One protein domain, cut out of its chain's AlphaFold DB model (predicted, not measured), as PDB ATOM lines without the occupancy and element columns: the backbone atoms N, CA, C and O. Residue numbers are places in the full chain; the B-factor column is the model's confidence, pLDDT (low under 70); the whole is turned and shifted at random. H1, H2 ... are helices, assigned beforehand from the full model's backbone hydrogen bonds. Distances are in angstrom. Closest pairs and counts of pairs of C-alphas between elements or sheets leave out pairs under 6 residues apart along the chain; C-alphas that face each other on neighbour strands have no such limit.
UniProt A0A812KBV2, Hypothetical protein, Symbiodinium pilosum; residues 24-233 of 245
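AT A GLANCE: This is residues 24 to 233 of the 245 residues of the protein "Hypothetical protein" of Symbiodinium pilosum (UniProt A0A812KBV2). The last helix, H13, lies in the middle of a rounded body, folded back along the long, kinked H12, and other helices wrap round this pair. H2, H3 and H10 pack on H12, H6, H7 and H11 pack on H13, and the small H8 and H9 lie farthest from the middle. The printed part has 210 residues, with thirteen named helices, H1 to H13 in order, and no named strand: its class is all helix, part aligned, part crossed in packing. It is compact, with a radius of gyration of the C-alphas of 16.8 A and spans of 46 by 40 by 31 A.

HOW THE PARTS SIT: H1, residues 24 to 29, touches H6, residues 95 to 118, opposite ways, with C-alphas 24 and 118 closest at 6.0 A. H2, residues 32 to 46, touches H6 too, closest at C-alphas 33 and 111, 4.9 A. H3, residues 50 to 63, touches H12, residues 181 to 211, the same way at a shallow tilt of 7 degrees, closest at C-alphas 62 and 200, 6.3 A. H4, residues 66 to 74, and H5, residues 81 to 92, form a hairpin, closest at C-alphas 69 and 81, 5.5 A. H7, residues 120 to 128, touches H13, residues 221 to 233, about perpendicular at 83 degrees, closest at C-alphas 121 and 225, 5.2 A. H8, residues 136 to 141, and H9, residues 143 to 150, are close but not clearly touching, with C-alphas 139 and 145 closest at 6.1 A. H10, residues 153 to 166, touches H12, closest at C-alphas 157 and 195, 5.7 A. H11, residues 168 to 177, touches residues 232 to 233 of H13, closest at C-alphas 170 and 232, 6.0 A. H12 and H13 form a hairpin at a shallow tilt of 31 degrees, closest at C-alphas 191 and 231, 4.5 A. Every O i to N i+4 pair is within hydrogen-bond range in H1 to H4 and H7 to H11, against 5 of 8 in H5, 16 of 20 in H6, 20 of 27 in H12 and 3 of 9 in H13, where 3 of 10 O i to N i+3 pairs are.

IN THESE COORDINATES: H1 begins at C-alpha 24, (42.112, -24.332, -31.321), and H13 ends at C-alpha 233, (43.715, -34.339, -42.540). H12 is 44.1 A long with a kink of 63 degrees near residue 188, and H6 is 31.9 A long with a kink of 67 degrees near residue 102.

THE WHOLE: The two C-alphas farthest apart, of Glu 99 and Glu 141, are 49.8 A apart. The printed part has no cut, and no link is long. Mean pLDDT of the printed part is 72.1; residues 205 to 233 are among those under 70, and H13 has a mean of 39.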
ATOM      1  N   ARG A  24      40.852 -23.580 -31.433       83.56
ATOM      2  CA  ARG A  24      42.112 -24.332 -31.321       83.56
ATOM      3  C   ARG A  24      42.515 -24.903 -32.679       83.56
ATOM      4  O   ARG A  24      43.663 -24.745 -33.082       83.56
ATOM      5  N   LEU A  25      41.554 -25.452 -33.427       80.31
ATOM      6  CA  LEU A  25      41.763 -25.974 -34.780       80.31
ATOM      7  C   LEU A  25      42.178 -24.869 -35.752       80.31
ATOM      8  O   LEU A  25      43.149 -25.021 -36.488       80.31
ATOM      9  N   ARG A  26      41.493 -23.722 -35.722       82.06
ATOM     10  CA  ARG A  26      41.854 -22.573 -36.564       82.06
ATOM     11  C   ARG A  26      43.283 -22.098 -36.290       82.06
ATOM     12  O   ARG A  26      44.041 -21.896 -37.232       82.06
ATOM     13  N   ASN A  27      43.646 -21.944 -35.017       84.50
ATOM     14  CA  ASN A  27      44.985 -21.516 -34.607       84.50
ATOM     15  C   ASN A  27      46.056 -22.561 -34.972       84.50
ATOM     16  O   ASN A  27      47.184 -22.227 -35.330       84.50
ATOM     17  N   PHE A  28      45.712 -23.846 -34.911       82.94
ATOM     18  CA  PHE A  28      46.596 -24.922 -35.339       82.94
ATOM     19  C   PHE A  28      46.870 -24.880 -36.851       82.94
ATOM     20  O   PHE A  28      48.029 -24.847 -37.257       82.94
ATOM     21  N   LEU A  29      45.829 -24.765 -37.679       81.69
ATOM     22  CA  LEU A  29      45.938 -24.691 -39.146       81.69
ATOM     23  C   LEU A  29      46.709 -23.465 -39.664       81.69
ATOM     24  O   LEU A  29      47.201 -23.455 -40.793       81.69
ATOM     25  N   GLN A  30      46.769 -22.410 -38.853       83.69
ATOM     26  CA  GLN A  30      47.506 -21.181 -39.143       83.69
ATOM     27  C   GLN A  30      48.942 -21.203 -38.608       83.69
ATOM     28  O   GLN A  30      49.673 -20.238 -38.811       83.69
ATOM     29  N   SER A  31      49.346 -22.263 -37.906       85.81
ATOM     30  CA  SER A  31      50.681 -22.343 -37.319       85.81
ATOM     31  C   SER A  31      51.755 -22.619 -38.369       85.81
ATOM     32  O   SER A  31      51.529 -23.366 -39.326       85.81
ATOM     33  N   ASN A  32      52.934 -22.030 -38.164       90.31
ATOM     34  CA  ASN A  32      54.086 -22.252 -39.034       90.31
ATOM     35  C   ASN A  32      54.514 -23.719 -38.985       90.31
ATOM     36  O   ASN A  32      54.812 -24.294 -40.020       90.31
ATOM     37  N   GLU A  33      54.449 -24.352 -37.812       83.19
ATOM     38  CA  GLU A  33      54.829 -25.751 -37.631       83.19
ATOM     39  C   GLU A  33      53.953 -26.706 -38.457       83.19
ATOM     40  O   GLU A  33      54.455 -27.662 -39.043       83.19
ATOM     41  N   TYR A  34      52.643 -26.437 -38.545       81.00
ATOM     42  CA  TYR A  34      51.732 -27.195 -39.410       81.00
ATOM     43  C   TYR A  34      52.074 -27.012 -40.892       81.00
ATOM     44  O   TYR A  34      52.101 -27.985 -41.646       81.00
ATOM     45  N   ARG A  35      52.371 -25.777 -41.306       84.44
ATOM     46  CA  ARG A  35      52.703 -25.453 -42.698       84.44
ATOM     47  C   ARG A  35      54.035 -26.048 -43.133       84.44
ATOM     48  O   ARG A  35      54.082 -26.729 -44.148       84.44
ATOM     49  N   GLU A  36      55.078 -25.873 -42.331       85.19
ATOM     50  CA  GLU A  36      56.407 -26.440 -42.581       85.19
ATOM     51  C   GLU A  36      56.349 -27.962 -42.744       85.19
ATOM     52  O   GLU A  36      56.984 -28.510 -43.648       85.19
ATOM     53  N   LEU A  37      55.549 -28.648 -41.918       84.62
ATOM     54  CA  LEU A  37      55.388 -30.092 -42.031       84.62
ATOM     55  C   LEU A  37      54.649 -30.508 -43.311       84.62
ATOM     56  O   LEU A  37      55.069 -31.459 -43.968       84.62
ATOM     57  N   LEU A  38      53.568 -29.816 -43.684       82.44
ATOM     58  CA  LEU A  38      52.856 -30.107 -44.932       82.44
ATOM     59  C   LEU A  38      53.751 -29.913 -46.154       82.44
ATOM     60  O   LEU A  38      53.780 -30.778 -47.030       82.44
ATOM     61  N   THR A  39      54.512 -28.820 -46.193       86.75
ATOM     62  CA  THR A  39      55.478 -28.572 -47.262       86.75
ATOM     63  C   THR A  39      56.540 -29.676 -47.308       86.75
ATOM     64  O   THR A  39      56.833 -30.191 -48.384       86.75
ATOM     65  N   LEU A  40      57.075 -30.102 -46.157       86.50
ATOM     66  CA  LEU A  40      58.051 -31.196 -46.081       86.50
ATOM     67  C   LEU A  40      57.485 -32.515 -46.630       86.50
ATOM     68  O   LEU A  40      58.138 -33.176 -47.436       86.50
ATOM     69  N   LEU A  41      56.269 -32.893 -46.224       86.06
ATOM     70  CA  LEU A  41      55.612 -34.121 -46.684       86.06
ATOM     71  C   LEU A  41      55.257 -34.063 -48.170       86.06
ATOM     72  O   LEU A  41      55.400 -35.061 -48.876       86.06
ATOM     73  N   LYS A  42      54.826 -32.897 -48.660       86.56
ATOM     74  CA  LYS A  42      54.608 -32.666 -50.088       86.56
ATOM     75  C   LYS A  42      55.909 -32.835 -50.867       86.56
ATOM     76  O   LYS A  42      55.898 -33.536 -51.869       86.56
ATOM     77  N   ASN A  43      57.017 -32.256 -50.409       89.94
ATOM     78  CA  ASN A  43      58.310 -32.405 -51.081       89.94
ATOM     79  C   ASN A  43      58.754 -33.873 -51.097       89.94
ATOM     80  O   ASN A  43      59.103 -34.392 -52.151       89.94
ATOM     81  N   ALA A  44      58.615 -34.588 -49.975       88.25
ATOM     82  CA  ALA A  44      58.875 -36.025 -49.938       88.25
ATOM     83  C   ALA A  44      57.973 -36.815 -50.906       88.25
ATOM     84  O   ALA A  44      58.396 -37.828 -51.460       88.25
ATOM     85  N   ASN A  45      56.732 -36.373 -51.132       89.88
ATOM     86  CA  ASN A  45      55.842 -36.976 -52.123       89.88
ATOM     87  C   ASN A  45      56.266 -36.670 -53.561       89.88
ATOM     88  O   ASN A  45      56.257 -37.576 -54.391       89.88
ATOM     89  N   ASP A  46      56.636 -35.423 -53.843       92.81
ATOM     90  CA  ASP A  46      57.094 -34.977 -55.162       92.81
ATOM     91  C   ASP A  46      58.409 -35.675 -55.559       92.81
ATOM     92  O   ASP A  46      58.611 -35.994 -56.728       92.81
ATOM     93  N   GLU A  47      59.257 -35.991 -54.578       92.44
ATOM     94  CA  GLU A  47      60.493 -36.769 -54.741       92.44
ATOM     95  C   GLU A  47      60.266 -38.296 -54.730       92.44
ATOM     96  O   GLU A  47      61.215 -39.070 -54.821       92.44
ATOM     97  N   GLY A  48      59.015 -38.764 -54.627       92.62
ATOM     98  CA  GLY A  48      58.677 -40.192 -54.664       92.62
ATOM     99  C   GLY A  48      59.064 -40.986 -53.408       92.62
ATOM    100  O   GLY A  48      58.992 -42.212 -53.407       92.62
ATOM    101  N   ALA A  49      59.437 -40.303 -52.326       92.69
ATOM    102  CA  ALA A  49      59.936 -40.892 -51.086       92.69
ATOM    103  C   ALA A  49      58.865 -41.069 -49.994       92.69
ATOM    104  O   ALA A  49      59.098 -41.765 -49.004       92.69
ATOM    105  N   LEU A  50      57.690 -40.443 -50.153       88.06
ATOM    106  CA  LEU A  50      56.647 -40.445 -49.123       88.06
ATOM    107  C   LEU A  50      56.146 -41.859 -48.790       88.06
ATOM    108  O   LEU A  50      55.995 -42.173 -47.617       88.06
ATOM    109  N   ASP A  51      55.922 -42.729 -49.777       88.06
ATOM    110  CA  ASP A  51      55.396 -44.078 -49.506       88.06
ATOM    111  C   ASP A  51      56.387 -44.930 -48.700       88.06
ATOM    112  O   ASP A  51      55.998 -45.614 -47.752       88.06
ATOM    113  N   GLU A  52      57.678 -44.836 -49.028       90.19
ATOM    114  CA  GLU A  52      58.754 -45.496 -48.285       90.19
ATOM    115  C   GLU A  52      58.820 -44.983 -46.842       90.19
ATOM    116  O   GLU A  52      58.889 -45.778 -45.902       90.19
ATOM    117  N   PHE A  53      58.762 -43.659 -46.661       89.25
ATOM    118  CA  PHE A  53      58.738 -43.034 -45.342       89.25
ATOM    119  C   PHE A  53      57.563 -43.538 -44.500       89.25
ATOM    120  O   PHE A  53      57.759 -43.945 -43.356       89.25
ATOM    121  N   LEU A  54      56.349 -43.542 -45.061       86.50
ATOM    122  CA  LEU A  54      55.147 -43.970 -44.348       86.50
ATOM    123  C   LEU A  54      55.211 -45.452 -43.977       86.50
ATOM    124  O   LEU A  54      54.903 -45.797 -42.839       86.50
ATOM    125  N   ALA A  55      55.678 -46.317 -44.880       87.06
ATOM    126  CA  ALA A  55      55.842 -47.741 -44.594       87.06
ATOM    127  C   ALA A  55      56.872 -47.994 -43.476       87.06
ATOM    128  O   ALA A  55      56.611 -48.761 -42.547       87.06
ATOM    129  N   LYS A  56      58.027 -47.316 -43.522       86.06
ATOM    130  CA  LYS A  56      59.057 -47.411 -42.475       86.06
ATOM    131  C   LYS A  56      58.571 -46.873 -41.136       86.06
ATOM    132  O   LYS A  56      58.835 -47.488 -40.105       86.06
ATOM    133  N   ALA A  57      57.860 -45.747 -41.147       82.81
ATOM    134  CA  ALA A  57      57.259 -45.183 -39.949       82.81
ATOM    135  C   ALA A  57      56.260 -46.171 -39.345       82.81
ATOM    136  O   ALA A  57      56.353 -46.486 -38.165       82.81
ATOM    137  N   GLU A  58      55.353 -46.711 -40.152       80.88
ATOM    138  CA  GLU A  58      54.358 -47.676 -39.702       80.88
ATOM    139  C   GLU A  58      55.007 -48.892 -39.023       80.88
ATOM    140  O   GLU A  58      54.665 -49.211 -37.885       80.88
ATOM    141  N   GLN A  59      55.998 -49.509 -39.674       84.62
ATOM    142  CA  GLN A  59      56.731 -50.646 -39.118       84.62
ATOM    143  C   GLN A  59      57.451 -50.285 -37.815       84.62
ATOM    144  O   GLN A  59      57.319 -50.985 -36.813       84.62
ATOM    145  N   TYR A  60      58.162 -49.157 -37.796       82.88
ATOM    146  CA  TYR A  60      58.859 -48.686 -36.601       82.88
ATOM    147  C   TYR A  60      57.906 -48.523 -35.414       82.88
ATOM    148  O   TYR A  60      58.205 -48.951 -34.298       82.88
ATOM    149  N   TRP A  61      56.740 -47.929 -35.661       75.94
ATOM    150  CA  TRP A  61      55.739 -47.704 -34.632       75.94
ATOM    151  C   TRP A  61      55.014 -48.981 -34.210       75.94
ATOM    152  O   TRP A  61      54.572 -49.045 -33.069       75.94
ATOM    153  N   MET A  62      54.937 -50.013 -35.054       76.31
ATOM    154  CA  MET A  62      54.507 -51.354 -34.636       76.31
ATOM    155  C   MET A  62      55.511 -52.008 -33.686       76.31
ATOM    156  O   MET A  62      55.101 -52.611 -32.692       76.31
ATOM    157  N   ASP A  63      56.807 -51.841 -33.935       82.06
ATOM    158  CA  ASP A  63      57.855 -52.556 -33.204       82.06
ATOM    159  C   ASP A  63      58.230 -51.884 -31.875       82.06
ATOM    160  O   ASP A  63      58.521 -52.556 -30.884       82.06
ATOM    161  N   ILE A  64      58.198 -50.552 -31.812       75.38
ATOM    162  CA  ILE A  64      58.617 -49.807 -30.621       75.38
ATOM    163  C   ILE A  64      57.672 -50.015 -29.428       75.38
ATOM    164  O   ILE A  64      56.446 -49.948 -29.546       75.38
ATOM    165  N   ASN A  65      58.237 -50.219 -28.235       72.12
ATOM    166  CA  ASN A  65      57.483 -50.214 -26.982       72.12
ATOM    167  C   ASN A  65      57.438 -48.791 -26.401       72.12
ATOM    168  O   ASN A  65      58.259 -48.413 -25.567       72.12
ATOM    169  N   ILE A  66      56.482 -47.993 -26.882       66.31
ATOM    170  CA  ILE A  66      56.294 -46.587 -26.476       66.31
ATOM    171  C   ILE A  66      56.091 -46.474 -24.964       66.31
ATOM    172  O   ILE A  66      56.575 -45.536 -24.335       66.31
ATOM    173  N   PHE A  67      55.392 -47.438 -24.378       63.59
ATOM    174  CA  PHE A  67      55.021 -47.377 -22.981       63.59
ATOM    175  C   PHE A  67      56.201 -47.612 -22.039       63.59
ATOM    176  O   PHE A  67      56.349 -46.897 -21.051       63.59
ATOM    177  N   GLN A  68      57.068 -48.574 -22.366       67.31
ATOM    178  CA  GLN A  68      58.304 -48.779 -21.620       67.31
ATOM    179  C   GLN A  68      59.173 -47.515 -21.658       67.31
ATOM    180  O   GLN A  68      59.699 -47.102 -20.630       67.31
ATOM    181  N   LEU A  69      59.276 -46.865 -22.820       66.31
ATOM    182  CA  LEU A  69      60.038 -45.622 -22.968       66.31
ATOM    183  C   LEU A  69      59.438 -44.469 -22.152       66.31
ATOM    184  O   LEU A  69      60.175 -43.727 -21.511       66.31
ATOM    185  N   ALA A  70      58.110 -44.342 -22.125       62.03
ATOM    186  CA  ALA A  70      57.435 -43.348 -21.294       62.03
ATOM    187  C   ALA A  70      57.662 -43.601 -19.788       62.03
ATOM    188  O   ALA A  70      57.871 -42.657 -19.028       62.03
ATOM    189  N   MET A  71      57.678 -44.866 -19.352       62.25
ATOM    190  CA  MET A  71      58.009 -45.227 -17.966       62.25
ATOM    191  C   MET A  71      59.474 -44.959 -17.608       62.25
ATOM    192  O   MET A  71      59.765 -44.461 -16.519       62.25
ATOM    193  N   GLU A  72      60.406 -45.274 -18.509       66.62
ATOM    194  CA  GLU A  72      61.826 -44.951 -18.334       66.62
ATOM    195  C   GLU A  72      62.027 -43.433 -18.190       66.62
ATOM    196  O   GLU A  72      62.800 -42.996 -17.342       66.62
ATOM    197  N   GLU A  73      61.283 -42.620 -18.943       63.22
ATOM    198  CA  GLU A  73      61.307 -41.157 -18.836       63.22
ATOM    199  C   GLU A  73      60.753 -40.650 -17.495       63.22
ATOM    200  O   GLU A  73      61.395 -39.842 -16.822       63.22
ATOM    201  N   GLN A  74      59.601 -41.166 -17.051       61.19
ATOM    202  CA  GLN A  74      58.995 -40.786 -15.768       61.19
ATOM    203  C   GLN A  74      59.848 -41.176 -14.554       61.19
ATOM    204  O   GLN A  74      59.844 -40.473 -13.544       61.19
ATOM    205  N   SER A  75      60.594 -42.276 -14.646       66.56
ATOM    206  CA  SER A  75      61.491 -42.749 -13.584       66.56
ATOM    207  C   SER A  75      62.847 -42.024 -13.545       66.56
ATOM    208  O   SER A  75      63.719 -42.393 -12.759       66.56
ATOM    209  N   GLY A  76      63.028 -40.969 -14.349       59.44
ATOM    210  CA  GLY A  76      64.255 -40.168 -14.395       59.44
ATOM    211  C   GLY A  76      65.352 -40.750 -15.292       59.44
ATOM    212  O   GLY A  76      66.512 -40.351 -15.188       59.44
ATOM    213  N   GLY A  77      65.014 -41.698 -16.167       62.09
ATOM    214  CA  GLY A  77      65.921 -42.240 -17.171       62.09
ATOM    215  C   GLY A  77      66.148 -41.285 -18.348       62.09
ATOM    216  O   GLY A  77      65.274 -40.534 -18.765       62.09
ATOM    217  N   ASN A  78      67.332 -41.367 -18.966       58.06
ATOM    218  CA  ASN A  78      67.717 -40.543 -20.126       58.06
ATOM    219  C   ASN A  78      67.109 -41.013 -21.471       58.06
ATOM    220  O   ASN A  78      67.553 -40.573 -22.535       58.06
ATOM    221  N   ARG A  79      66.151 -41.949 -21.465       62.88
ATOM    222  CA  ARG A  79      65.586 -42.585 -22.671       62.88
ATOM    223  C   ARG A  79      64.097 -42.283 -22.830       62.88
ATOM    224  O   ARG A  79      63.265 -43.175 -22.776       62.88
ATOM    225  N   GLY A  80      63.783 -41.017 -23.085       63.25
ATOM    226  CA  GLY A  80      62.432 -40.611 -23.471       63.25
ATOM    227  C   GLY A  80      62.033 -41.066 -24.873       63.25
ATOM    228  O   GLY A  80      62.883 -41.431 -25.701       63.25
ATOM    229  N   VAL A  81      60.732 -41.000 -25.163       67.94
ATOM    230  CA  VAL A  81      60.182 -41.374 -26.480       67.94
ATOM    231  C   VAL A  81      60.818 -40.521 -27.578       67.94
ATOM    232  O   VAL A  81      61.365 -41.054 -28.539       67.94
ATOM    233  N   VAL A  82      60.852 -39.196 -27.403       70.00
ATOM    234  CA  VAL A  82      61.413 -38.264 -28.397       70.00
ATOM    235  C   VAL A  82      62.912 -38.493 -28.611       70.00
ATOM    236  O   VAL A  82      63.381 -38.491 -29.749       70.00
ATOM    237  N   ALA A  83      63.674 -38.733 -27.540       71.81
ATOM    238  CA  ALA A  83      65.108 -39.014 -27.632       71.81
ATOM    239  C   ALA A  83      65.388 -40.330 -28.378       71.81
ATOM    240  O   ALA A  83      66.323 -40.416 -29.179       71.81
ATOM    241  N   THR A  84      64.545 -41.340 -28.154       75.94
ATOM    242  CA  THR A  84      64.615 -42.633 -28.839       75.94
ATOM    243  C   THR A  84      64.266 -42.502 -30.318       75.94
ATOM    244  O   THR A  84      65.053 -42.928 -31.162       75.94
ATOM    245  N   VAL A  85      63.164 -41.818 -30.645       77.19
ATOM    246  CA  VAL A  85      62.773 -41.541 -32.035       77.19
ATOM    247  C   VAL A  85      63.856 -40.735 -32.748       77.19
ATOM    248  O   VAL A  85      64.195 -41.062 -33.877       77.19
ATOM    249  N   LYS A  86      64.474 -39.741 -32.094       79.31
ATOM    250  CA  LYS A  86      65.589 -38.973 -32.673       79.31
ATOM    251  C   LYS A  86      66.768 -39.858 -33.057       79.31
ATOM    252  O   LYS A  86      67.327 -39.710 -34.141       79.31
ATOM    253  N   ARG A  87      67.160 -40.767 -32.163       86.44
ATOM    254  CA  ARG A  87      68.264 -41.705 -32.399       86.44
ATOM    255  C   ARG A  87      67.942 -42.669 -33.538       86.44
ATOM    256  O   ARG A  87      68.817 -42.978 -34.339       86.44
ATOM    257  N   ASP A  88      66.706 -43.150 -33.593       85.31
ATOM    258  CA  ASP A  88      66.265 -44.134 -34.579       85.31
ATOM    259  C   ASP A  88      65.738 -43.502 -35.877       85.31
ATOM    260  O   ASP A  88      65.487 -44.218 -36.843       85.31
ATOM    261  N   TRP A  89      65.662 -42.171 -35.951       86.12
ATOM    262  CA  TRP A  89      65.188 -41.416 -37.111       86.12
ATOM    263  C   TRP A  89      65.827 -41.823 -38.449       86.12
ATOM    264  O   TRP A  89      65.086 -41.948 -39.423       86.12
ATOM    265  N   PRO A  90      67.139 -42.134 -38.539       90.69
ATOM    266  CA  PRO A  90      67.748 -42.630 -39.779       90.69
ATOM    267  C   PRO A  90      67.153 -43.942 -40.313       90.69
ATOM    268  O   PRO A  90      67.298 -44.245 -41.491       90.69
ATOM    269  N   LYS A  91      66.502 -44.742 -39.459       89.25
ATOM    270  CA  LYS A  91      65.813 -45.978 -39.865       89.25
ATOM    271  C   LYS A  91      64.440 -45.695 -40.473       89.25
ATOM    272  O   LYS A  91      63.924 -46.524 -41.217       89.25
ATOM    273  N   ILE A  92      63.858 -44.545 -40.136       86.38
ATOM    274  CA  ILE A  92      62.511 -44.128 -40.534       86.38
ATOM    275  C   ILE A  92      62.584 -43.256 -41.787       86.38
ATOM    276  O   ILE A  92      61.836 -43.464 -42.740       86.38
ATOM    277  N   TRP A  93      63.491 -42.279 -41.789       87.25
ATOM    278  CA  TRP A  93      63.620 -41.312 -42.869       87.25
ATOM    279  C   TRP A  93      64.140 -41.970 -44.165       87.25
ATOM    280  O   TRP A  93      64.993 -42.864 -44.100       87.25
ATOM    281  N   PRO A  94      63.648 -41.568 -45.351       88.19
ATOM    282  CA  PRO A  94      64.143 -42.095 -46.619       88.19
ATOM    283  C   PRO A  94      65.610 -41.728 -46.843       88.19
ATOM    284  O   PRO A  94      65.987 -40.561 -46.740       88.19
ATOM    285  N   ALA A  95      66.428 -42.711 -47.226       90.12
ATOM    286  CA  ALA A  95      67.860 -42.501 -47.469       90.12
ATOM    287  C   ALA A  95      68.123 -41.542 -48.645       90.12
ATOM    288  O   ALA A  95      69.128 -40.841 -48.675       90.12
ATOM    289  N   GLN A  96      67.196 -41.478 -49.599       90.25
ATOM    290  CA  GLN A  96      67.235 -40.537 -50.721       90.25
ATOM    291  C   GLN A  96      67.061 -39.066 -50.305       90.25
ATOM    292  O   GLN A  96      67.480 -38.182 -51.039       90.25
ATOM    293  N   LEU A  97      66.513 -38.802 -49.112       90.88
ATOM    294  CA  LEU A  97      66.322 -37.460 -48.547       90.88
ATOM    295  C   LEU A  97      67.280 -37.177 -47.382       90.88
ATOM    296  O   LEU A  97      66.975 -36.364 -46.503       90.88
ATOM    297  N   GLU A  98      68.415 -37.877 -47.327       90.44
ATOM    298  CA  GLU A  98      69.345 -37.846 -46.193       90.44
ATOM    299  C   GLU A  98      69.856 -36.431 -45.879       90.44
ATOM    300  O   GLU A  98      69.988 -36.071 -44.708       90.44
ATOM    301  N   GLU A  99      70.050 -35.594 -46.902       90.06
ATOM    302  CA  GLU A  99      70.481 -34.196 -46.754       90.06
ATOM    303  C   GLU A  99      69.534 -33.381 -45.858       90.06
ATOM    304  O   GLU A  99      69.971 -32.533 -45.081       90.06
ATOM    305  N   ASN A 100      68.239 -33.705 -45.890       90.88
ATOM    306  CA  ASN A 100      67.204 -33.033 -45.113       90.88
ATOM    307  C   ASN A 100      66.849 -33.771 -43.816       90.88
ATOM    308  O   ASN A 100      65.946 -33.336 -43.105       90.88
ATOM    309  N   ARG A 101      67.534 -34.868 -43.461       90.00
ATOM    310  CA  ARG A 101      67.124 -35.762 -42.362       90.00
ATOM    311  C   ARG A 101      66.928 -35.046 -41.026       90.00
ATOM    312  O   ARG A 101      65.908 -35.243 -40.368       90.00
ATOM    313  N   MET A 102      67.906 -34.246 -40.598       88.62
ATOM    314  CA  MET A 102      67.838 -33.568 -39.294       88.62
ATOM    315  C   MET A 102      66.861 -32.394 -39.306       88.62
ATOM    316  O   MET A 102      66.137 -32.202 -38.334       88.62
ATOM    317  N   TYR A 103      66.782 -31.673 -40.426       90.12
ATOM    318  CA  TYR A 103      65.762 -30.649 -40.634       90.12
ATOM    319  C   TYR A 103      64.352 -31.250 -40.549       90.12
ATOM    320  O   TYR A 103      63.498 -30.732 -39.835       90.12
ATOM    321  N   ALA A 104      64.137 -32.395 -41.203       84.94
ATOM    322  CA  ALA A 104      62.884 -33.126 -41.149       84.94
ATOM    323  C   ALA A 104      62.530 -33.498 -39.706       84.94
ATOM    324  O   ALA A 104      61.432 -33.178 -39.255       84.94
ATOM    325  N   PHE A 105      63.468 -34.088 -38.957       82.44
ATOM    326  CA  PHE A 105      63.245 -34.410 -37.546       82.44
ATOM    327  C   PHE A 105      62.820 -33.181 -36.728       82.44
ATOM    328  O   PHE A 105      61.863 -33.250 -35.956       82.44
ATOM    329  N   ASP A 106      63.495 -32.047 -36.914       82.62
ATOM    330  CA  ASP A 106      63.171 -30.813 -36.202       82.62
ATOM    331  C   ASP A 106      61.779 -30.278 -36.578       82.62
ATOM    332  O   ASP A 106      61.041 -29.841 -35.693       82.62
ATOM    333  N   CYS A 107      61.374 -30.363 -37.850       80.75
ATOM    334  CA  CYS A 107      60.010 -30.038 -38.283       80.75
ATOM    335  C   CYS A 107      58.969 -30.936 -37.598       80.75
ATOM    336  O   CYS A 107      58.000 -30.424 -37.035       80.75
ATOM    337  N   PHE A 108      59.188 -32.255 -37.574       79.25
ATOM    338  CA  PHE A 108      58.301 -33.196 -36.877       79.25
ATOM    339  C   PHE A 108      58.226 -32.909 -35.370       79.25
ATOM    340  O   PHE A 108      57.138 -32.912 -34.799       79.25
ATOM    341  N   SER A 109      59.354 -32.603 -34.729       75.38
ATOM    342  CA  SER A 109      59.428 -32.292 -33.296       75.38
ATOM    343  C   SER A 109      58.732 -30.969 -32.934       75.38
ATOM    344  O   SER A 109      58.004 -30.874 -31.945       75.38
ATOM    345  N   LYS A 110      58.874 -29.927 -33.760       78.25
ATOM    346  CA  LYS A 110      58.154 -28.657 -33.561       78.25
ATOM    347  C   LYS A 110      56.652 -28.824 -33.754       78.25
ATOM    348  O   LYS A 110      55.862 -28.347 -32.934       78.25
ATOM    349  N   PHE A 111      56.262 -29.534 -34.812       76.75
ATOM    350  CA  PHE A 111      54.873 -29.897 -35.058       76.75
ATOM    351  C   PHE A 111      54.287 -30.668 -33.875       76.75
ATOM    352  O   PHE A 111      53.185 -30.355 -33.425       76.75
ATOM    353  N   TRP A 112      55.061 -31.593 -33.307       72.19
ATOM    354  CA  TRP A 112      54.693 -32.326 -32.104       72.19
ATOM    355  C   TRP A 112      54.357 -31.418 -30.934       72.19
ATOM    356  O   TRP A 112      53.237 -31.452 -30.422       72.19
ATOM    357  N   GLY A 113      55.291 -30.549 -30.545       66.75
ATOM    358  CA  GLY A 113      55.058 -29.630 -29.435       66.75
ATOM    359  C   GLY A 113      53.888 -28.678 -29.707       66.75
ATOM    360  O   GLY A 113      53.163 -28.276 -28.795       66.75
ATOM    361  N   ARG A 114      53.654 -28.290 -30.967       75.50
ATOM    362  CA  ARG A 114      52.480 -27.487 -31.344       75.50
ATOM    363  C   ARG A 114      51.175 -28.256 -31.149       75.50
ATOM    364  O   ARG A 114      50.203 -27.680 -30.659       75.50
ATOM    365  N   LEU A 115      51.166 -29.530 -31.507       67.50
ATOM    366  CA  LEU A 115      49.995 -30.379 -31.417       67.50
ATOM    367  C   LEU A 115      49.601 -30.685 -29.975       67.50
ATOM    368  O   LEU A 115      48.439 -30.505 -29.614       67.50
ATOM    369  N   GLU A 116      50.575 -31.044 -29.145       66.06
ATOM    370  CA  GLU A 116      50.382 -31.301 -27.718       66.06
ATOM    371  C   GLU A 116      49.769 -30.082 -27.008       66.06
ATOM    372  O   GLU A 116      48.776 -30.195 -26.286       66.06
ATOM    373  N   ARG A 117      50.289 -28.880 -27.298       72.75
ATOM    374  CA  ARG A 117      49.754 -27.613 -26.766       72.75
ATOM    375  C   ARG A 117      48.339 -27.300 -27.254       72.75
ATOM    376  O   ARG A 117      47.608 -26.585 -26.576       72.75
ATOM    377  N   SER A 118      47.956 -27.790 -28.433       72.62
ATOM    378  CA  SER A 118      46.628 -27.536 -29.001       72.62
ATOM    379  C   SER A 118      45.527 -28.358 -28.335       72.62
ATOM    380  O   SER A 118      44.367 -27.949 -28.384       72.62
ATOM    381  N   LYS A 119      45.862 -29.511 -27.737       74.25
ATOM    382  CA  LYS A 119      44.895 -30.450 -27.143       74.25
ATOM    383  C   LYS A 119      43.793 -30.934 -28.102       74.25
ATOM    384  O   LYS A 119      42.804 -31.499 -27.659       74.25
ATOM    385  N   LEU A 120      43.951 -30.715 -29.412       70.19
ATOM    386  CA  LEU A 120      42.983 -31.136 -30.432       70.19
ATOM    387  C   LEU A 120      42.952 -32.650 -30.604       70.19
ATOM    388  O   LEU A 120      41.915 -33.209 -30.935       70.19
ATOM    389  N   VAL A 121      44.093 -33.306 -30.397       67.62
ATOM    390  CA  VAL A 121      44.169 -34.766 -30.440       67.62
ATOM    391  C   VAL A 121      43.425 -35.358 -29.274       67.62
ATOM    392  O   VAL A 121      42.643 -36.265 -29.497       67.62
ATOM    393  N   ASP A 122      43.663 -34.862 -28.065       67.00
ATOM    394  CA  ASP A 122      43.021 -35.363 -26.855       67.00
ATOM    395  C   ASP A 122      41.491 -35.361 -27.045       67.00
ATOM    396  O   ASP A 122      40.841 -36.366 -26.772       67.00
ATOM    397  N   ASP A 123      40.941 -34.289 -27.635       74.56
ATOM    398  CA  ASP A 123      39.521 -34.205 -27.998       74.56
ATOM    399  C   ASP A 123      39.106 -35.295 -29.013       74.56
ATOM    400  O   ASP A 123      38.129 -36.006 -28.793       74.56
ATOM    401  N   VAL A 124      39.840 -35.452 -30.125       72.81
ATOM    402  CA  VAL A 124      39.493 -36.434 -31.173       72.81
ATOM    403  C   VAL A 124      39.648 -37.871 -30.672       72.81
ATOM    404  O   VAL A 124      38.825 -38.730 -30.975       72.81
ATOM    405  N   MET A 125      40.682 -38.154 -29.887       69.06
ATOM    406  CA  MET A 125      40.924 -39.480 -29.329       69.06
ATOM    407  C   MET A 125      39.874 -39.844 -28.286       69.06
ATOM    408  O   MET A 125      39.463 -40.996 -28.260       69.06
ATOM    409  N   ALA A 126      39.383 -38.889 -27.493       71.25
ATOM    410  CA  ALA A 126      38.258 -39.127 -26.591       71.25
ATOM    411  C   ALA A 126      36.961 -39.479 -27.345       71.25
ATOM    412  O   ALA A 126      36.138 -40.232 -26.833       71.25
ATOM    413  N   GLU A 127      36.778 -38.972 -28.568       72.88
ATOM    414  CA  GLU A 127      35.633 -39.318 -29.422       72.88
ATOM    415  C   GLU A 127      35.808 -40.680 -30.116       72.88
ATOM    416  O   GLU A 127      34.847 -41.432 -30.275       72.88
ATOM    417  N   VAL A 128      37.030 -41.009 -30.544       69.25
ATOM    418  CA  VAL A 128      37.320 -42.203 -31.359       69.25
ATOM    419  C   VAL A 128      37.582 -43.436 -30.492       69.25
ATOM    420  O   VAL A 128      37.083 -44.523 -30.793       69.25
ATOM    421  N   LEU A 129      38.349 -43.263 -29.416       73.06
ATOM    422  CA  LEU A 129      38.716 -44.275 -28.427       73.06
ATOM    423  C   LEU A 129      38.357 -43.757 -27.020       73.06
ATOM    424  O   LEU A 129      39.249 -43.424 -26.236       73.06
ATOM    425  N   PRO A 130      37.061 -43.685 -26.666       68.19
ATOM    426  CA  PRO A 130      36.608 -43.118 -25.390       68.19
ATOM    427  C   PRO A 130      37.147 -43.864 -24.163       68.19
ATOM    428  O   PRO A 130      37.230 -43.297 -23.075       68.19
ATOM    429  N   ASP A 131      37.543 -45.124 -24.335       68.12
ATOM    430  CA  ASP A 131      38.110 -45.944 -23.267       68.12
ATOM    431  C   ASP A 131      39.618 -45.760 -23.095       68.12
ATOM    432  O   ASP A 131      40.176 -46.279 -22.136       68.12
ATOM    433  N   LEU A 132      40.300 -45.009 -23.968       63.47
ATOM    434  CA  LEU A 132      41.758 -44.844 -23.930       63.47
ATOM    435  C   LEU A 132      42.255 -44.309 -22.577       63.47
ATOM    436  O   LEU A 132      43.297 -44.749 -22.095       63.47
ATOM    437  N   GLY A 133      41.497 -43.395 -21.964       55.84
ATOM    438  CA  GLY A 133      41.814 -42.781 -20.671       55.84
ATOM    439  C   GLY A 133      41.248 -43.505 -19.447       55.84
ATOM    440  O   GLY A 133      41.415 -43.003 -18.339       55.84
ATOM    441  N   LYS A 134      40.554 -44.635 -19.633       65.31
ATOM    442  CA  LYS A 134      40.044 -45.461 -18.531       65.31
ATOM    443  C   LYS A 134      41.136 -46.356 -17.969       65.31
ATOM    444  O   LYS A 134      42.097 -46.686 -18.672       65.31
ATOM    445  N   ASP A 135      40.966 -46.779 -16.723       59.66
ATOM    446  CA  ASP A 135      41.887 -47.743 -16.137       59.66
ATOM    447  C   ASP A 135      41.743 -49.134 -16.794       59.66
ATOM    448  O   ASP A 135      40.805 -49.410 -17.548       59.66
ATOM    449  N   TYR A 136      42.715 -50.020 -16.567       60.47
ATOM    450  CA  TYR A 136      42.746 -51.334 -17.220       60.47
ATOM    451  C   TYR A 136      41.505 -52.194 -16.916       60.47
ATOM    452  O   TYR A 136      40.990 -52.872 -17.805       60.47
ATOM    453  N   ASN A 137      40.992 -52.144 -15.684       65.56
ATOM    454  CA  ASN A 137      39.831 -52.941 -15.289       65.56
ATOM    455  C   ASN A 137      38.550 -52.394 -15.940       65.56
ATOM    456  O   ASN A 137      37.769 -53.157 -16.506       65.56
ATOM    457  N   GLU A 138      38.384 -51.072 -15.968       66.62
ATOM    458  CA  GLU A 138      37.297 -50.382 -16.662       66.62
ATOM    459  C   GLU A 138      37.345 -50.603 -18.184       66.62
ATOM    460  O   GLU A 138      36.299 -50.722 -18.830       66.62
ATOM    461  N   LYS A 139      38.547 -50.692 -18.772       67.31
ATOM    462  CA  LYS A 139      38.747 -51.057 -20.184       67.31
ATOM    463  C   LYS A 139      38.257 -52.478 -20.457       67.31
ATOM    464  O   LYS A 139      37.504 -52.678 -21.405       67.31
ATOM    465  N   LEU A 140      38.626 -53.459 -19.631       66.25
ATOM    466  CA  LEU A 140      38.191 -54.853 -19.806       66.25
ATOM    467  C   LEU A 140      36.673 -55.030 -19.676       66.25
ATOM    468  O   LEU A 140      36.079 -55.865 -20.365       66.25
ATOM    469  N   GLU A 141      36.034 -54.235 -18.822       75.31
ATOM    470  CA  GLU A 141      34.582 -54.238 -18.641       75.31
ATOM    471  C   GLU A 141      33.838 -53.438 -19.723       75.31
ATOM    472  O   GLU A 141      32.621 -53.593 -19.894       75.31
ATOM    473  N   SER A 142      34.548 -52.617 -20.504       79.62
ATOM    474  CA  SER A 142      33.932 -51.826 -21.559       79.62
ATOM    475  C   SER A 142      33.465 -52.690 -22.726       79.62
ATOM    476  O   SER A 142      34.229 -53.404 -23.383       79.62
ATOM    477  N   LYS A 143      32.181 -52.544 -23.066       81.06
ATOM    478  CA  LYS A 143      31.591 -53.155 -24.264       81.06
ATOM    479  C   LYS A 143      32.277 -52.695 -25.548       81.06
ATOM    480  O   LYS A 143      32.309 -53.463 -26.507       81.06
ATOM    481  N   ASP A 144      32.785 -51.464 -25.578       80.12
ATOM    482  CA  ASP A 144      33.455 -50.919 -26.757       80.12
ATOM    483  C   ASP A 144      34.825 -51.570 -26.954       80.12
ATOM    484  O   ASP A 144      35.091 -52.150 -28.007       80.12
ATOM    485  N   GLN A 145      35.630 -51.622 -25.896       75.88
ATOM    486  CA  GLN A 145      36.906 -52.330 -25.897       75.88
ATOM    487  C   GLN A 145      36.749 -53.817 -26.253       75.88
ATOM    488  O   GLN A 145      37.470 -54.347 -27.101       75.88
ATOM    489  N   GLN A 146      35.749 -54.495 -25.682       80.31
ATOM    490  CA  GLN A 146      35.449 -55.890 -26.020       80.31
ATOM    491  C   GLN A 146      35.021 -56.073 -27.483       80.31
ATOM    492  O   GLN A 146      35.301 -57.116 -28.075       80.31
ATOM    493  N   LYS A 147      34.325 -55.091 -28.076       83.06
ATOM    494  CA  LYS A 147      33.966 -55.093 -29.502       83.06
ATOM    495  C   LYS A 147      35.227 -54.971 -30.362       83.06
ATOM    496  O   LYS A 147      35.410 -55.788 -31.260       83.06
ATOM    497  N   LEU A 148      36.108 -54.016 -30.056       79.88
ATOM    498  CA  LEU A 148      37.351 -53.775 -30.801       79.88
ATOM    499  C   LEU A 148      38.333 -54.955 -30.712       79.88
ATOM    500  O   LEU A 148      38.980 -55.296 -31.704       79.88
ATOM    501  N   MET A 149      38.413 -55.634 -29.564       75.81
ATOM    502  CA  MET A 149      39.250 -56.832 -29.396       75.81
ATOM    503  C   MET A 149      38.775 -58.025 -30.237       75.81
ATOM    504  O   MET A 149      39.590 -58.851 -30.639       75.81
ATOM    505  N   LYS A 150      37.469 -58.127 -30.511       82.56
ATOM    506  CA  LYS A 150      36.881 -59.222 -31.304       82.56
ATOM    507  C   LYS A 150      36.976 -59.002 -32.816       82.56
ATOM    508  O   LYS A 150      36.707 -59.935 -33.567       82.56
ATOM    509  N   MET A 151      37.323 -57.793 -33.255       82.31
ATOM    510  CA  MET A 151      37.496 -57.453 -34.666       82.31
ATOM    511  C   MET A 151      38.841 -57.950 -35.202       82.31
ATOM    512  O   MET A 151      39.856 -57.936 -34.500       82.31
ATOM    513  N   SER A 152      38.863 -58.329 -36.477       80.38
ATOM    514  CA  SER A 152      40.113 -58.444 -37.229       80.38
ATOM    515  C   SER A 152      40.798 -57.078 -37.377       80.38
ATOM    516  O   SER A 152      40.191 -56.027 -37.157       80.38
ATOM    517  N   ASP A 153      42.077 -57.075 -37.759       73.62
ATOM    518  CA  ASP A 153      42.834 -55.830 -37.937       73.62
ATOM    519  C   ASP A 153      42.220 -54.923 -39.027       73.62
ATOM    520  O   ASP A 153      42.183 -53.703 -38.859       73.62
ATOM    521  N   ASP A 154      41.662 -55.502 -40.097       75.00
ATOM    522  CA  ASP A 154      40.972 -54.749 -41.153       75.00
ATOM    523  C   ASP A 154      39.626 -54.176 -40.681       75.00
ATOM    524  O   ASP A 154      39.360 -52.992 -40.886       75.00
ATOM    525  N   GLU A 155      38.803 -54.969 -39.987       78.62
ATOM    526  CA  GLU A 155      37.520 -54.494 -39.439       78.62
ATOM    527  C   GLU A 155      37.723 -53.381 -38.409       78.62
ATOM    528  O   GLU A 155      36.970 -52.407 -38.378       78.62
ATOM    529  N   ARG A 156      38.768 -53.499 -37.583       72.75
ATOM    530  CA  ARG A 156      39.120 -52.485 -36.589       72.75
ATOM    531  C   ARG A 156      39.570 -51.189 -37.249       72.75
ATOM    532  O   ARG A 156      39.127 -50.115 -36.843       72.75
ATOM    533  N   ARG A 157      40.423 -51.274 -38.276       69.56
ATOM    534  CA  ARG A 157      40.841 -50.109 -39.068       69.56
ATOM    535  C   ARG A 157      39.627 -49.386 -39.650       69.56
ATOM    536  O   ARG A 157      39.552 -48.160 -39.563       69.56
ATOM    537  N   ASP A 158      38.690 -50.131 -40.225       74.00
ATOM    538  CA  ASP A 158      37.509 -49.564 -40.872       74.00
ATOM    539  C   ASP A 158      36.541 -48.941 -39.843       74.00
ATOM    540  O   ASP A 158      36.028 -47.843 -40.063       74.00
ATOM    541  N   GLU A 159      36.354 -49.567 -38.677       79.44
ATOM    542  CA  GLU A 159      35.606 -48.993 -37.548       79.44
ATOM    543  C   GLU A 159      36.242 -47.685 -37.049       79.44
ATOM    544  O   GLU A 159      35.545 -46.682 -36.888       79.44
ATOM    545  N   ILE A 160      37.562 -47.664 -36.843       73.38
ATOM    546  CA  ILE A 160      38.297 -46.459 -36.431       73.38
ATOM    547  C   ILE A 160      38.130 -45.355 -37.480       73.38
ATOM    548  O   ILE A 160      37.833 -44.217 -37.126       73.38
ATOM    549  N   MET A 161      38.245 -45.681 -38.769       68.88
ATOM    550  CA  MET A 161      38.014 -44.725 -39.855       68.88
ATOM    551  C   MET A 161      36.607 -44.135 -39.830       68.88
ATOM    552  O   MET A 161      36.450 -42.922 -39.987       68.88
ATOM    553  N   ASN A 162      35.592 -44.963 -39.583       76.12
ATOM    554  CA  ASN A 162      34.217 -44.492 -39.454       76.12
ATOM    555  C   ASN A 162      34.074 -43.509 -38.283       76.12
ATOM    556  O   ASN A 162      33.494 -42.438 -38.456       76.12
ATOM    557  N   ARG A 163      34.658 -43.822 -37.119       77.06
ATOM    558  CA  ARG A 163      34.632 -42.937 -35.940       77.06
ATOM    559  C   ARG A 163      35.352 -41.616 -36.185       77.06
ATOM    560  O   ARG A 163      34.791 -40.558 -35.904       77.06
ATOM    561  N   LEU A 164      36.547 -41.659 -36.780       71.19
ATOM    562  CA  LEU A 164      37.291 -40.460 -37.177       71.19
ATOM    563  C   LEU A 164      36.439 -39.579 -38.106       71.19
ATOM    564  O   LEU A 164      36.404 -38.364 -37.939       71.19
ATOM    565  N   GLY A 165      35.685 -40.185 -39.027       66.50
ATOM    566  CA  GLY A 165      34.748 -39.486 -39.909       66.50
ATOM    567  C   GLY A 165      33.586 -38.779 -39.223       66.50
ATOM    568  O   GLY A 165      33.069 -37.797 -39.755       66.50
ATOM    569  N   THR A 166      33.175 -39.270 -38.056       76.12
ATOM    570  CA  THR A 166      32.090 -38.676 -37.263       76.12
ATOM    571  C   THR A 166      32.559 -37.576 -36.312       76.12
ATOM    572  O   THR A 166      31.724 -36.832 -35.799       76.12
ATOM    573  N   SER A 167      33.872 -37.425 -36.106       75.31
ATOM    574  CA  SER A 167      34.417 -36.394 -35.224       75.31
ATOM    575  C   SER A 167      34.159 -34.982 -35.781       75.31
ATOM    576  O   SER A 167      34.585 -34.668 -36.902       75.31
ATOM    577  N   PRO A 168      33.525 -34.071 -35.014       77.31
ATOM    578  CA  PRO A 168      33.279 -32.699 -35.454       77.31
ATOM    579  C   PRO A 168      34.559 -31.921 -35.768       77.31
ATOM    580  O   PRO A 168      34.557 -31.077 -36.667       77.31
ATOM    581  N   ILE A 169      35.654 -32.185 -35.048       77.56
ATOM    582  CA  ILE A 169      36.955 -31.538 -35.282       77.56
ATOM    583  C   ILE A 169      37.542 -32.004 -36.617       77.56
ATOM    584  O   ILE A 169      38.044 -31.184 -37.387       77.56
ATOM    585  N   VAL A 170      37.417 -33.294 -36.925       73.81
ATOM    586  CA  VAL A 170      37.887 -33.887 -38.185       73.81
ATOM    587  C   VAL A 170      37.066 -33.378 -39.364       73.81
ATOM    588  O   VAL A 170      37.629 -32.944 -40.369       73.81
ATOM    589  N   ALA A 171      35.741 -33.331 -39.224       73.69
ATOM    590  CA  ALA A 171      34.853 -32.776 -40.241       73.69
ATOM    591  C   ALA A 171      35.145 -31.285 -40.509       73.69
ATOM    592  O   ALA A 171      35.204 -30.852 -41.664       73.69
ATOM    593  N   GLN A 172      35.384 -30.499 -39.453       74.75
ATOM    594  CA  GLN A 172      35.791 -29.096 -39.570       74.75
ATOM    595  C   GLN A 172      37.137 -28.946 -40.272       74.75
ATOM    596  O   GLN A 172      37.264 -28.104 -41.160       74.75
ATOM    597  N   TYR A 173      38.128 -29.762 -39.905       73.81
ATOM    598  CA  TYR A 173      39.424 -29.772 -40.574       73.81
ATOM    599  C   TYR A 173      39.240 -30.052 -42.064       73.81
ATOM    600  O   TYR A 173      39.687 -29.253 -42.883       73.81
ATOM    601  N   ALA A 174      38.544 -31.138 -42.414       70.81
ATOM    602  CA  ALA A 174      38.339 -31.557 -43.798       70.81
ATOM    603  C   ALA A 174      37.665 -30.454 -44.624       70.81
ATOM    604  O   ALA A 174      38.045 -30.209 -45.766       70.81
ATOM    605  N   GLY A 175      36.706 -29.731 -44.037       73.19
ATOM    606  CA  GLY A 175      36.086 -28.568 -44.671       73.19
ATOM    607  C   GLY A 175      37.042 -27.385 -44.875       73.19
ATOM    608  O   GLY A 175      36.950 -26.696 -45.892       73.19
ATOM    609  N   LEU A 176      37.951 -27.136 -43.931       74.88
ATOM    610  CA  LEU A 176      38.904 -26.018 -43.967       74.88
ATOM    611  C   LEU A 176      40.111 -26.282 -44.872       74.88
ATOM    612  O   LEU A 176      40.634 -25.345 -45.472       74.88
ATOM    613  N   SER A 177      40.535 -27.537 -44.980       72.00
ATOM    614  CA  SER A 177      41.704 -27.972 -45.744       72.00
ATOM    615  C   SER A 177      41.356 -28.474 -47.147       72.00
ATOM    616  O   SER A 177      42.246 -28.671 -47.968       72.00
ATOM    617  N   LYS A 178      40.064 -28.635 -47.471       72.69
ATOM    618  CA  LYS A 178      39.586 -29.176 -48.755       72.69
ATOM    619  C   LYS A 178      40.229 -28.544 -49.984       72.69
ATOM    620  O   LYS A 178      40.414 -29.231 -50.981       72.69
ATOM    621  N   GLU A 179      40.502 -27.242 -49.948       76.38
ATOM    622  CA  GLU A 179      41.071 -26.493 -51.074       76.38
ATOM    623  C   GLU A 179      42.580 -26.252 -50.958       76.38
ATOM    624  O   GLU A 179      43.167 -25.619 -51.834       76.38
ATOM    625  N   ASP A 180      43.211 -26.775 -49.912       76.62
ATOM    626  CA  ASP A 180      44.631 -26.608 -49.654       76.62
ATOM    627  C   ASP A 180      45.463 -27.505 -50.601       76.62
ATOM    628  O   ASP A 180      45.243 -28.719 -50.665       76.62
ATOM    629  N   PRO A 181      46.370 -26.928 -51.412       80.69
ATOM    630  CA  PRO A 181      47.090 -27.670 -52.442       80.69
ATOM    631  C   PRO A 181      48.108 -28.660 -51.870       80.69
ATOM    632  O   PRO A 181      48.297 -29.726 -52.456       80.69
ATOM    633  N   GLU A 182      48.746 -28.336 -50.743       78.12
ATOM    634  CA  GLU A 182      49.727 -29.220 -50.100       78.12
ATOM    635  C   GLU A 182      49.025 -30.438 -49.521       78.12
ATOM    636  O   GLU A 182      49.461 -31.572 -49.706       78.12
ATOM    637  N   VAL A 183      47.865 -30.187 -48.918       76.62
ATOM    638  CA  VAL A 183      46.956 -31.212 -48.431       76.62
ATOM    639  C   VAL A 183      46.571 -32.123 -49.604       76.62
ATOM    640  O   VAL A 183      46.916 -33.308 -49.613       76.62
ATOM    641  N   LYS A 184      45.939 -31.593 -50.657       78.62
ATOM    642  CA  LYS A 184      45.501 -32.402 -51.813       78.62
ATOM    643  C   LYS A 184      46.595 -33.303 -52.402       78.62
ATOM    644  O   LYS A 184      46.264 -34.388 -52.874       78.62
ATOM    645  N   ALA A 185      47.856 -32.870 -52.381       78.94
ATOM    646  CA  ALA A 185      48.977 -33.616 -52.951       78.94
ATOM    647  C   ALA A 185      49.312 -34.913 -52.195       78.94
ATOM    648  O   ALA A 185      49.658 -35.908 -52.826       78.94
ATOM    649  N   ILE A 186      49.191 -34.924 -50.864       79.12
ATOM    650  CA  ILE A 186      49.627 -36.057 -50.021       79.12
ATOM    651  C   ILE A 186      48.464 -36.888 -49.465       79.12
ATOM    652  O   ILE A 186      48.663 -37.959 -48.888       79.12
ATOM    653  N   GLY A 187      47.233 -36.409 -49.629       68.38
ATOM    654  CA  GLY A 187      46.108 -36.894 -48.844       68.38
ATOM    655  C   GLY A 187      45.712 -38.351 -49.010       68.38
ATOM    656  O   GLY A 187      45.392 -39.019 -48.025       68.38
ATOM    657  N   SER A 188      45.778 -38.869 -50.234       77.06
ATOM    658  CA  SER A 188      45.446 -40.267 -50.530       77.06
ATOM    659  C   SER A 188      46.377 -41.270 -49.840       77.06
ATOM    660  O   SER A 188      45.967 -42.403 -49.607       77.06
ATOM    661  N   LYS A 189      47.601 -40.853 -49.489       76.81
ATOM    662  CA  LYS A 189      48.613 -41.679 -48.813       76.81
ATOM    663  C   LYS A 189      48.543 -41.539 -47.292       76.81
ATOM    664  O   LYS A 189      48.640 -42.525 -46.567       76.81
ATOM    665  N   MET A 190      48.301 -40.323 -46.802       71.56
ATOM    666  CA  MET A 190      48.260 -40.035 -45.364       71.56
ATOM    667  C   MET A 190      47.022 -40.602 -44.652       71.56
ATOM    668  O   MET A 190      47.125 -41.018 -43.500       71.56
ATOM    669  N   ALA A 191      45.858 -40.643 -45.311       67.38
ATOM    670  CA  ALA A 191      44.627 -41.176 -44.714       67.38
ATOM    671  C   ALA A 191      44.739 -42.654 -44.266       67.38
ATOM    672  O   ALA A 191      44.527 -42.927 -43.082       67.38
ATOM    673  N   PRO A 192      45.089 -43.616 -45.149       69.25
ATOM    674  CA  PRO A 192      45.204 -45.020 -44.751       69.25
ATOM    675  C   PRO A 192      46.331 -45.254 -43.737       69.25
ATOM    676  O   PRO A 192      46.166 -46.064 -42.824       69.25
ATOM    677  N   PHE A 193      47.439 -44.512 -43.850       72.62
ATOM    678  CA  PHE A 193      48.537 -44.565 -42.883       72.62
ATOM    679  C   PHE A 193      48.052 -44.255 -41.462       72.62
ATOM    680  O   PHE A 193      48.369 -44.979 -40.521       72.62
ATOM    681  N   VAL A 194      47.217 -43.231 -41.297       66.88
ATOM    682  CA  VAL A 194      46.724 -42.838 -39.973       66.88
ATOM    683  C   VAL A 194      45.673 -43.764 -39.408       66.88
ATOM    684  O   VAL A 194      45.728 -44.064 -38.219       66.88
ATOM    685  N   ALA A 195      44.768 -44.271 -40.241       65.75
ATOM    686  CA  ALA A 195      43.845 -45.324 -39.831       65.75
ATOM    687  C   ALA A 195      44.600 -46.500 -39.197       65.75
ATOM    688  O   ALA A 195      44.281 -46.967 -38.101       65.75
ATOM    689  N   LYS A 196      45.653 -46.941 -39.892       71.69
ATOM    690  CA  LYS A 196      46.496 -48.045 -39.460       71.69
ATOM    691  C   LYS A 196      47.280 -47.693 -38.206       71.69
ATOM    692  O   LYS A 196      47.338 -48.502 -37.289       71.69
ATOM    693  N   PHE A 197      47.790 -46.470 -38.111       69.50
ATOM    694  CA  PHE A 197      48.483 -45.994 -36.923       69.50
ATOM    695  C   PHE A 197      47.607 -45.987 -35.668       69.50
ATOM    696  O   PHE A 197      48.018 -46.488 -34.625       69.50
ATOM    697  N   VAL A 198      46.388 -45.447 -35.764       68.25
ATOM    698  CA  VAL A 198      45.440 -45.427 -34.641       68.25
ATOM    699  C   VAL A 198      45.059 -46.856 -34.248       68.25
ATOM    700  O   VAL A 198      44.979 -47.155 -33.060       68.25
ATOM    701  N   SER A 199      44.919 -47.767 -35.217       69.94
ATOM    702  CA  SER A 199      44.708 -49.194 -34.944       69.94
ATOM    703  C   SER A 199      45.906 -49.858 -34.251       69.94
ATOM    704  O   SER A 199      45.713 -50.658 -33.338       69.94
ATOM    705  N   ILE A 200      47.142 -49.555 -34.663       73.12
ATOM    706  CA  ILE A 200      48.363 -50.050 -34.005       73.12
ATOM    707  C   ILE A 200      48.400 -49.562 -32.558       73.12
ATOM    708  O   ILE A 200      48.706 -50.332 -31.649       73.12
ATOM    709  N   LEU A 201      48.068 -48.292 -32.346       68.56
ATOM    710  CA  LEU A 201      48.052 -47.690 -31.027       68.56
ATOM    711  C   LEU A 201      47.001 -48.327 -30.116       68.56
ATOM    712  O   LEU A 201      47.350 -48.729 -29.010       68.56
ATOM    713  N   GLU A 202      45.754 -48.440 -30.579       69.69
ATOM    714  CA  GLU A 202      44.687 -49.121 -29.837       69.69
ATOM    715  C   GLU A 202      45.161 -50.506 -29.407       69.69
ATOM    716  O   GLU A 202      45.147 -50.816 -28.221       69.69
ATOM    717  N   ARG A 203      45.716 -51.292 -30.334       71.38
ATOM    718  CA  ARG A 203      46.202 -52.635 -30.023       71.38
ATOM    719  C   ARG A 203      47.308 -52.618 -28.977       71.38
ATOM    720  O   ARG A 203      47.321 -53.474 -28.094       71.38
ATOM    721  N   LYS A 204      48.247 -51.674 -29.056       70.75
ATOM    722  CA  LYS A 204      49.313 -51.566 -28.055       70.75
ATOM    723  C   LYS A 204      48.781 -51.146 -26.689       70.75
ATOM    724  O   LYS A 204      49.224 -51.717 -25.707       70.75
ATOM    725  N   VAL A 205      47.816 -50.234 -26.603       64.50
ATOM    726  CA  VAL A 205      47.135 -49.924 -25.332       64.50
ATOM    727  C   VAL A 205      46.482 -51.192 -24.789       64.50
ATOM    728  O   VAL A 205      46.749 -51.620 -23.675       64.50
ATOM    729  N   SER A 206      45.713 -51.872 -25.623       62.44
ATOM    730  CA  SER A 206      44.956 -53.059 -25.239       62.44
ATOM    731  C   SER A 206      45.828 -54.240 -24.803       62.44
ATOM    732  O   SER A 206      45.384 -55.048 -23.996       62.44
ATOM    733  N   THR A 207      47.061 -54.350 -25.311       65.88
ATOM    734  CA  THR A 207      47.957 -55.498 -25.056       65.88
ATOM    735  C   THR A 207      49.155 -55.189 -24.161       65.88
ATOM    736  O   THR A 207      49.684 -56.092 -23.523       65.88
ATOM    737  N   GLN A 208      49.616 -53.937 -24.108       60.59
ATOM    738  CA  GLN A 208      50.816 -53.538 -23.362       60.59
ATOM    739  C   GLN A 208      50.469 -52.807 -22.061       60.59
ATOM    740  O   GLN A 208      51.254 -52.892 -21.116       60.59
ATOM    741  N   THR A 209      49.288 -52.181 -21.940       56.00
ATOM    742  CA  THR A 209      48.827 -51.591 -20.666       56.00
ATOM    743  C   THR A 209      48.656 -52.657 -19.574       56.00
ATOM    744  O   THR A 209      48.906 -52.371 -18.404       56.00
ATOM    745  N   GLU A 210      48.368 -53.911 -19.947       49.62
ATOM    746  CA  GLU A 210      48.347 -55.063 -19.026       49.62
ATOM    747  C   GLU A 210      49.693 -55.271 -18.302       49.62
ATOM    748  O   GLU A 210      49.722 -55.636 -17.131       49.62
ATOM    749  N   SER A 211      50.822 -54.973 -18.960       47.84
ATOM    750  CA  SER A 211      52.164 -55.181 -18.391       47.84
ATOM    751  C   SER A 211      52.686 -54.052 -17.494       47.84
ATOM    752  O   SER A 211      53.719 -54.229 -16.853       47.84
ATOM    753  N   LEU A 212      52.018 -52.892 -17.446       47.47
ATOM    754  CA  LEU A 212      52.622 -51.661 -16.902       47.47
ATOM    755  C   LEU A 212      51.902 -51.076 -15.686       47.47
ATOM    756  O   LEU A 212      52.455 -50.206 -15.013       47.47
ATOM    757  N   GLY A 213      50.707 -51.570 -15.360       46.94
ATOM    758  CA  GLY A 213      49.932 -51.074 -14.223       46.94
ATOM    759  C   GLY A 213      49.468 -49.614 -14.373       46.94
ATOM    760  O   GLY A 213      49.856 -48.890 -15.286       46.94
ATOM    761  N   GLN A 214      48.608 -49.188 -13.442       46.09
ATOM    762  CA  GLN A 214      47.747 -47.985 -13.460       46.09
ATOM    763  C   GLN A 214      48.416 -46.609 -13.711       46.09
ATOM    764  O   GLN A 214      47.718 -45.602 -13.784       46.09
ATOM    765  N   THR A 215      49.741 -46.508 -13.822       41.41
ATOM    766  CA  THR A 215      50.456 -45.217 -13.715       41.41
ATOM    767  C   THR A 215      50.766 -44.538 -15.059       41.41
ATOM    768  O   THR A 215      51.130 -43.364 -15.082       41.41
ATOM    769  N   VAL A 216      50.629 -45.239 -16.192       40.97
ATOM    770  CA  VAL A 216      51.188 -44.790 -17.491       40.97
ATOM    771  C   VAL A 216      50.176 -44.049 -18.383       40.97
ATOM    772  O   VAL A 216      50.560 -43.431 -19.379       40.97
ATOM    773  N   ASP A 217      48.891 -44.028 -18.019       41.97
ATOM    774  CA  ASP A 217      47.802 -43.596 -18.914       41.97
ATOM    775  C   ASP A 217      47.828 -42.097 -19.306       41.97
ATOM    776  O   ASP A 217      47.321 -41.732 -20.366       41.97
ATOM    777  N   PHE A 218      48.478 -41.212 -18.538       36.56
ATOM    778  CA  PHE A 218      48.445 -39.761 -18.811       36.56
ATOM    779  C   PHE A 218      49.546 -39.234 -19.748       36.56
ATOM    780  O   PHE A 218      49.325 -38.246 -20.448       36.56
ATOM    781  N   ALA A 219      50.720 -39.873 -19.804       32.16
ATOM    782  CA  ALA A 219      51.826 -39.429 -20.669       32.16
ATOM    783  C   ALA A 219      51.679 -39.917 -22.126       32.16
ATOM    784  O   ALA A 219      52.266 -39.353 -23.050       32.16
ATOM    785  N   LEU A 220      50.857 -40.948 -22.336       38.88
ATOM    786  CA  LEU A 220      50.682 -41.650 -23.604       38.88
ATOM    787  C   LEU A 220      49.967 -40.810 -24.676       38.88
ATOM    788  O   LEU A 220      50.279 -40.906 -25.863       38.88
ATOM    789  N   VAL A 221      49.045 -39.941 -24.251       40.38
ATOM    790  CA  VAL A 221      48.178 -39.123 -25.119       40.38
ATOM    791  C   VAL A 221      48.984 -38.144 -25.991       40.38
ATOM    792  O   VAL A 221      48.606 -37.867 -27.128       40.38
ATOM    793  N   ALA A 222      50.154 -37.697 -25.520       33.09
ATOM    794  CA  ALA A 222      51.021 -36.784 -26.266       33.09
ATOM    795  C   ALA A 222      51.726 -37.457 -27.461       33.09
ATOM    796  O   ALA A 222      51.964 -36.801 -28.474       33.09
ATOM    797  N   VAL A 223      52.009 -38.766 -27.380       38.66
ATOM    798  CA  VAL A 223      52.692 -39.529 -28.446       38.66
ATOM    799  C   VAL A 223      51.765 -39.923 -29.585       38.66
ATOM    800  O   VAL A 223      52.131 -39.882 -30.761       38.66
ATOM    801  N   VAL A 224      50.524 -40.217 -29.219       41.97
ATOM    802  CA  VAL A 224      49.406 -40.541 -30.110       41.97
ATOM    803  C   VAL A 224      49.076 -39.380 -31.046       41.97
ATOM    804  O   VAL A 224      48.593 -39.571 -32.165       41.97
ATOM    805  N   ALA A 225      49.357 -38.163 -30.586       37.84
ATOM    806  CA  ALA A 225      48.871 -36.954 -31.197       37.84
ATOM    807  C   ALA A 225      49.369 -36.747 -32.619       37.84
ATOM    808  O   ALA A 225      48.583 -36.492 -33.536       37.84
ATOM    809  N   VAL A 226      50.671 -36.897 -32.820       41.38
ATOM    810  CA  VAL A 226      51.335 -36.379 -34.015       41.38
ATOM    811  C   VAL A 226      50.960 -37.097 -35.282       41.38
ATOM    812  O   VAL A 226      50.771 -36.447 -36.306       41.38
ATOM    813  N   VAL A 227      50.769 -38.406 -35.217       43.12
ATOM    814  CA  VAL A 227      50.393 -39.166 -36.401       43.12
ATOM    815  C   VAL A 227      48.889 -39.080 -36.644       43.12
ATOM    816  O   VAL A 227      48.494 -38.882 -37.788       43.12
ATOM    817  N   ALA A 228      48.057 -39.099 -35.595       39.25
ATOM    818  CA  ALA A 228      46.605 -39.008 -35.730       39.25
ATOM    819  C   ALA A 228      46.173 -37.748 -36.506       39.25
ATOM    820  O   ALA A 228      45.429 -37.856 -37.477       39.25
ATOM    821  N   LEU A 229      46.687 -36.553 -36.189       39.12
ATOM    822  CA  LEU A 229      46.205 -35.336 -36.862       39.12
ATOM    823  C   LEU A 229      46.719 -35.129 -38.301       39.12
ATOM    824  O   LEU A 229      46.013 -34.521 -39.110       39.12
ATOM    825  N   ILE A 230      47.872 -35.694 -38.683       41.47
ATOM    826  CA  ILE A 230      48.383 -35.574 -40.064       41.47
ATOM    827  C   ILE A 230      47.537 -36.392 -41.062       41.47
ATOM    828  O   ILE A 230      47.477 -36.043 -42.235       41.47
ATOM    829  N   GLY A 231      46.807 -37.425 -40.631       34.22
ATOM    830  CA  GLY A 231      45.917 -38.210 -41.515       34.22
ATOM    831  C   GLY A 231      44.431 -38.106 -41.209       34.22
ATOM    832  O   GLY A 231      43.630 -38.301 -42.121       34.22
ATOM    833  N   LEU A 232      44.051 -37.574 -40.039       36.34
ATOM    834  CA  LEU A 232      42.764 -36.876 -39.871       36.34
ATOM    835  C   LEU A 232      42.589 -35.728 -40.868       36.34
ATOM    836  O   LEU A 232      41.491 -35.218 -41.077       36.34
ATOM    837  N   SER A 233      43.683 -35.359 -41.527       35.62
ATOM    838  CA  SER A 233      43.715 -34.339 -42.540       35.62
ATOM    839  C   SER A 233      43.023 -34.695 -43.864       35.62
ATOM    840  O   SER A 233      42.856 -33.822 -44.715       35.62
TER     841      SER A 233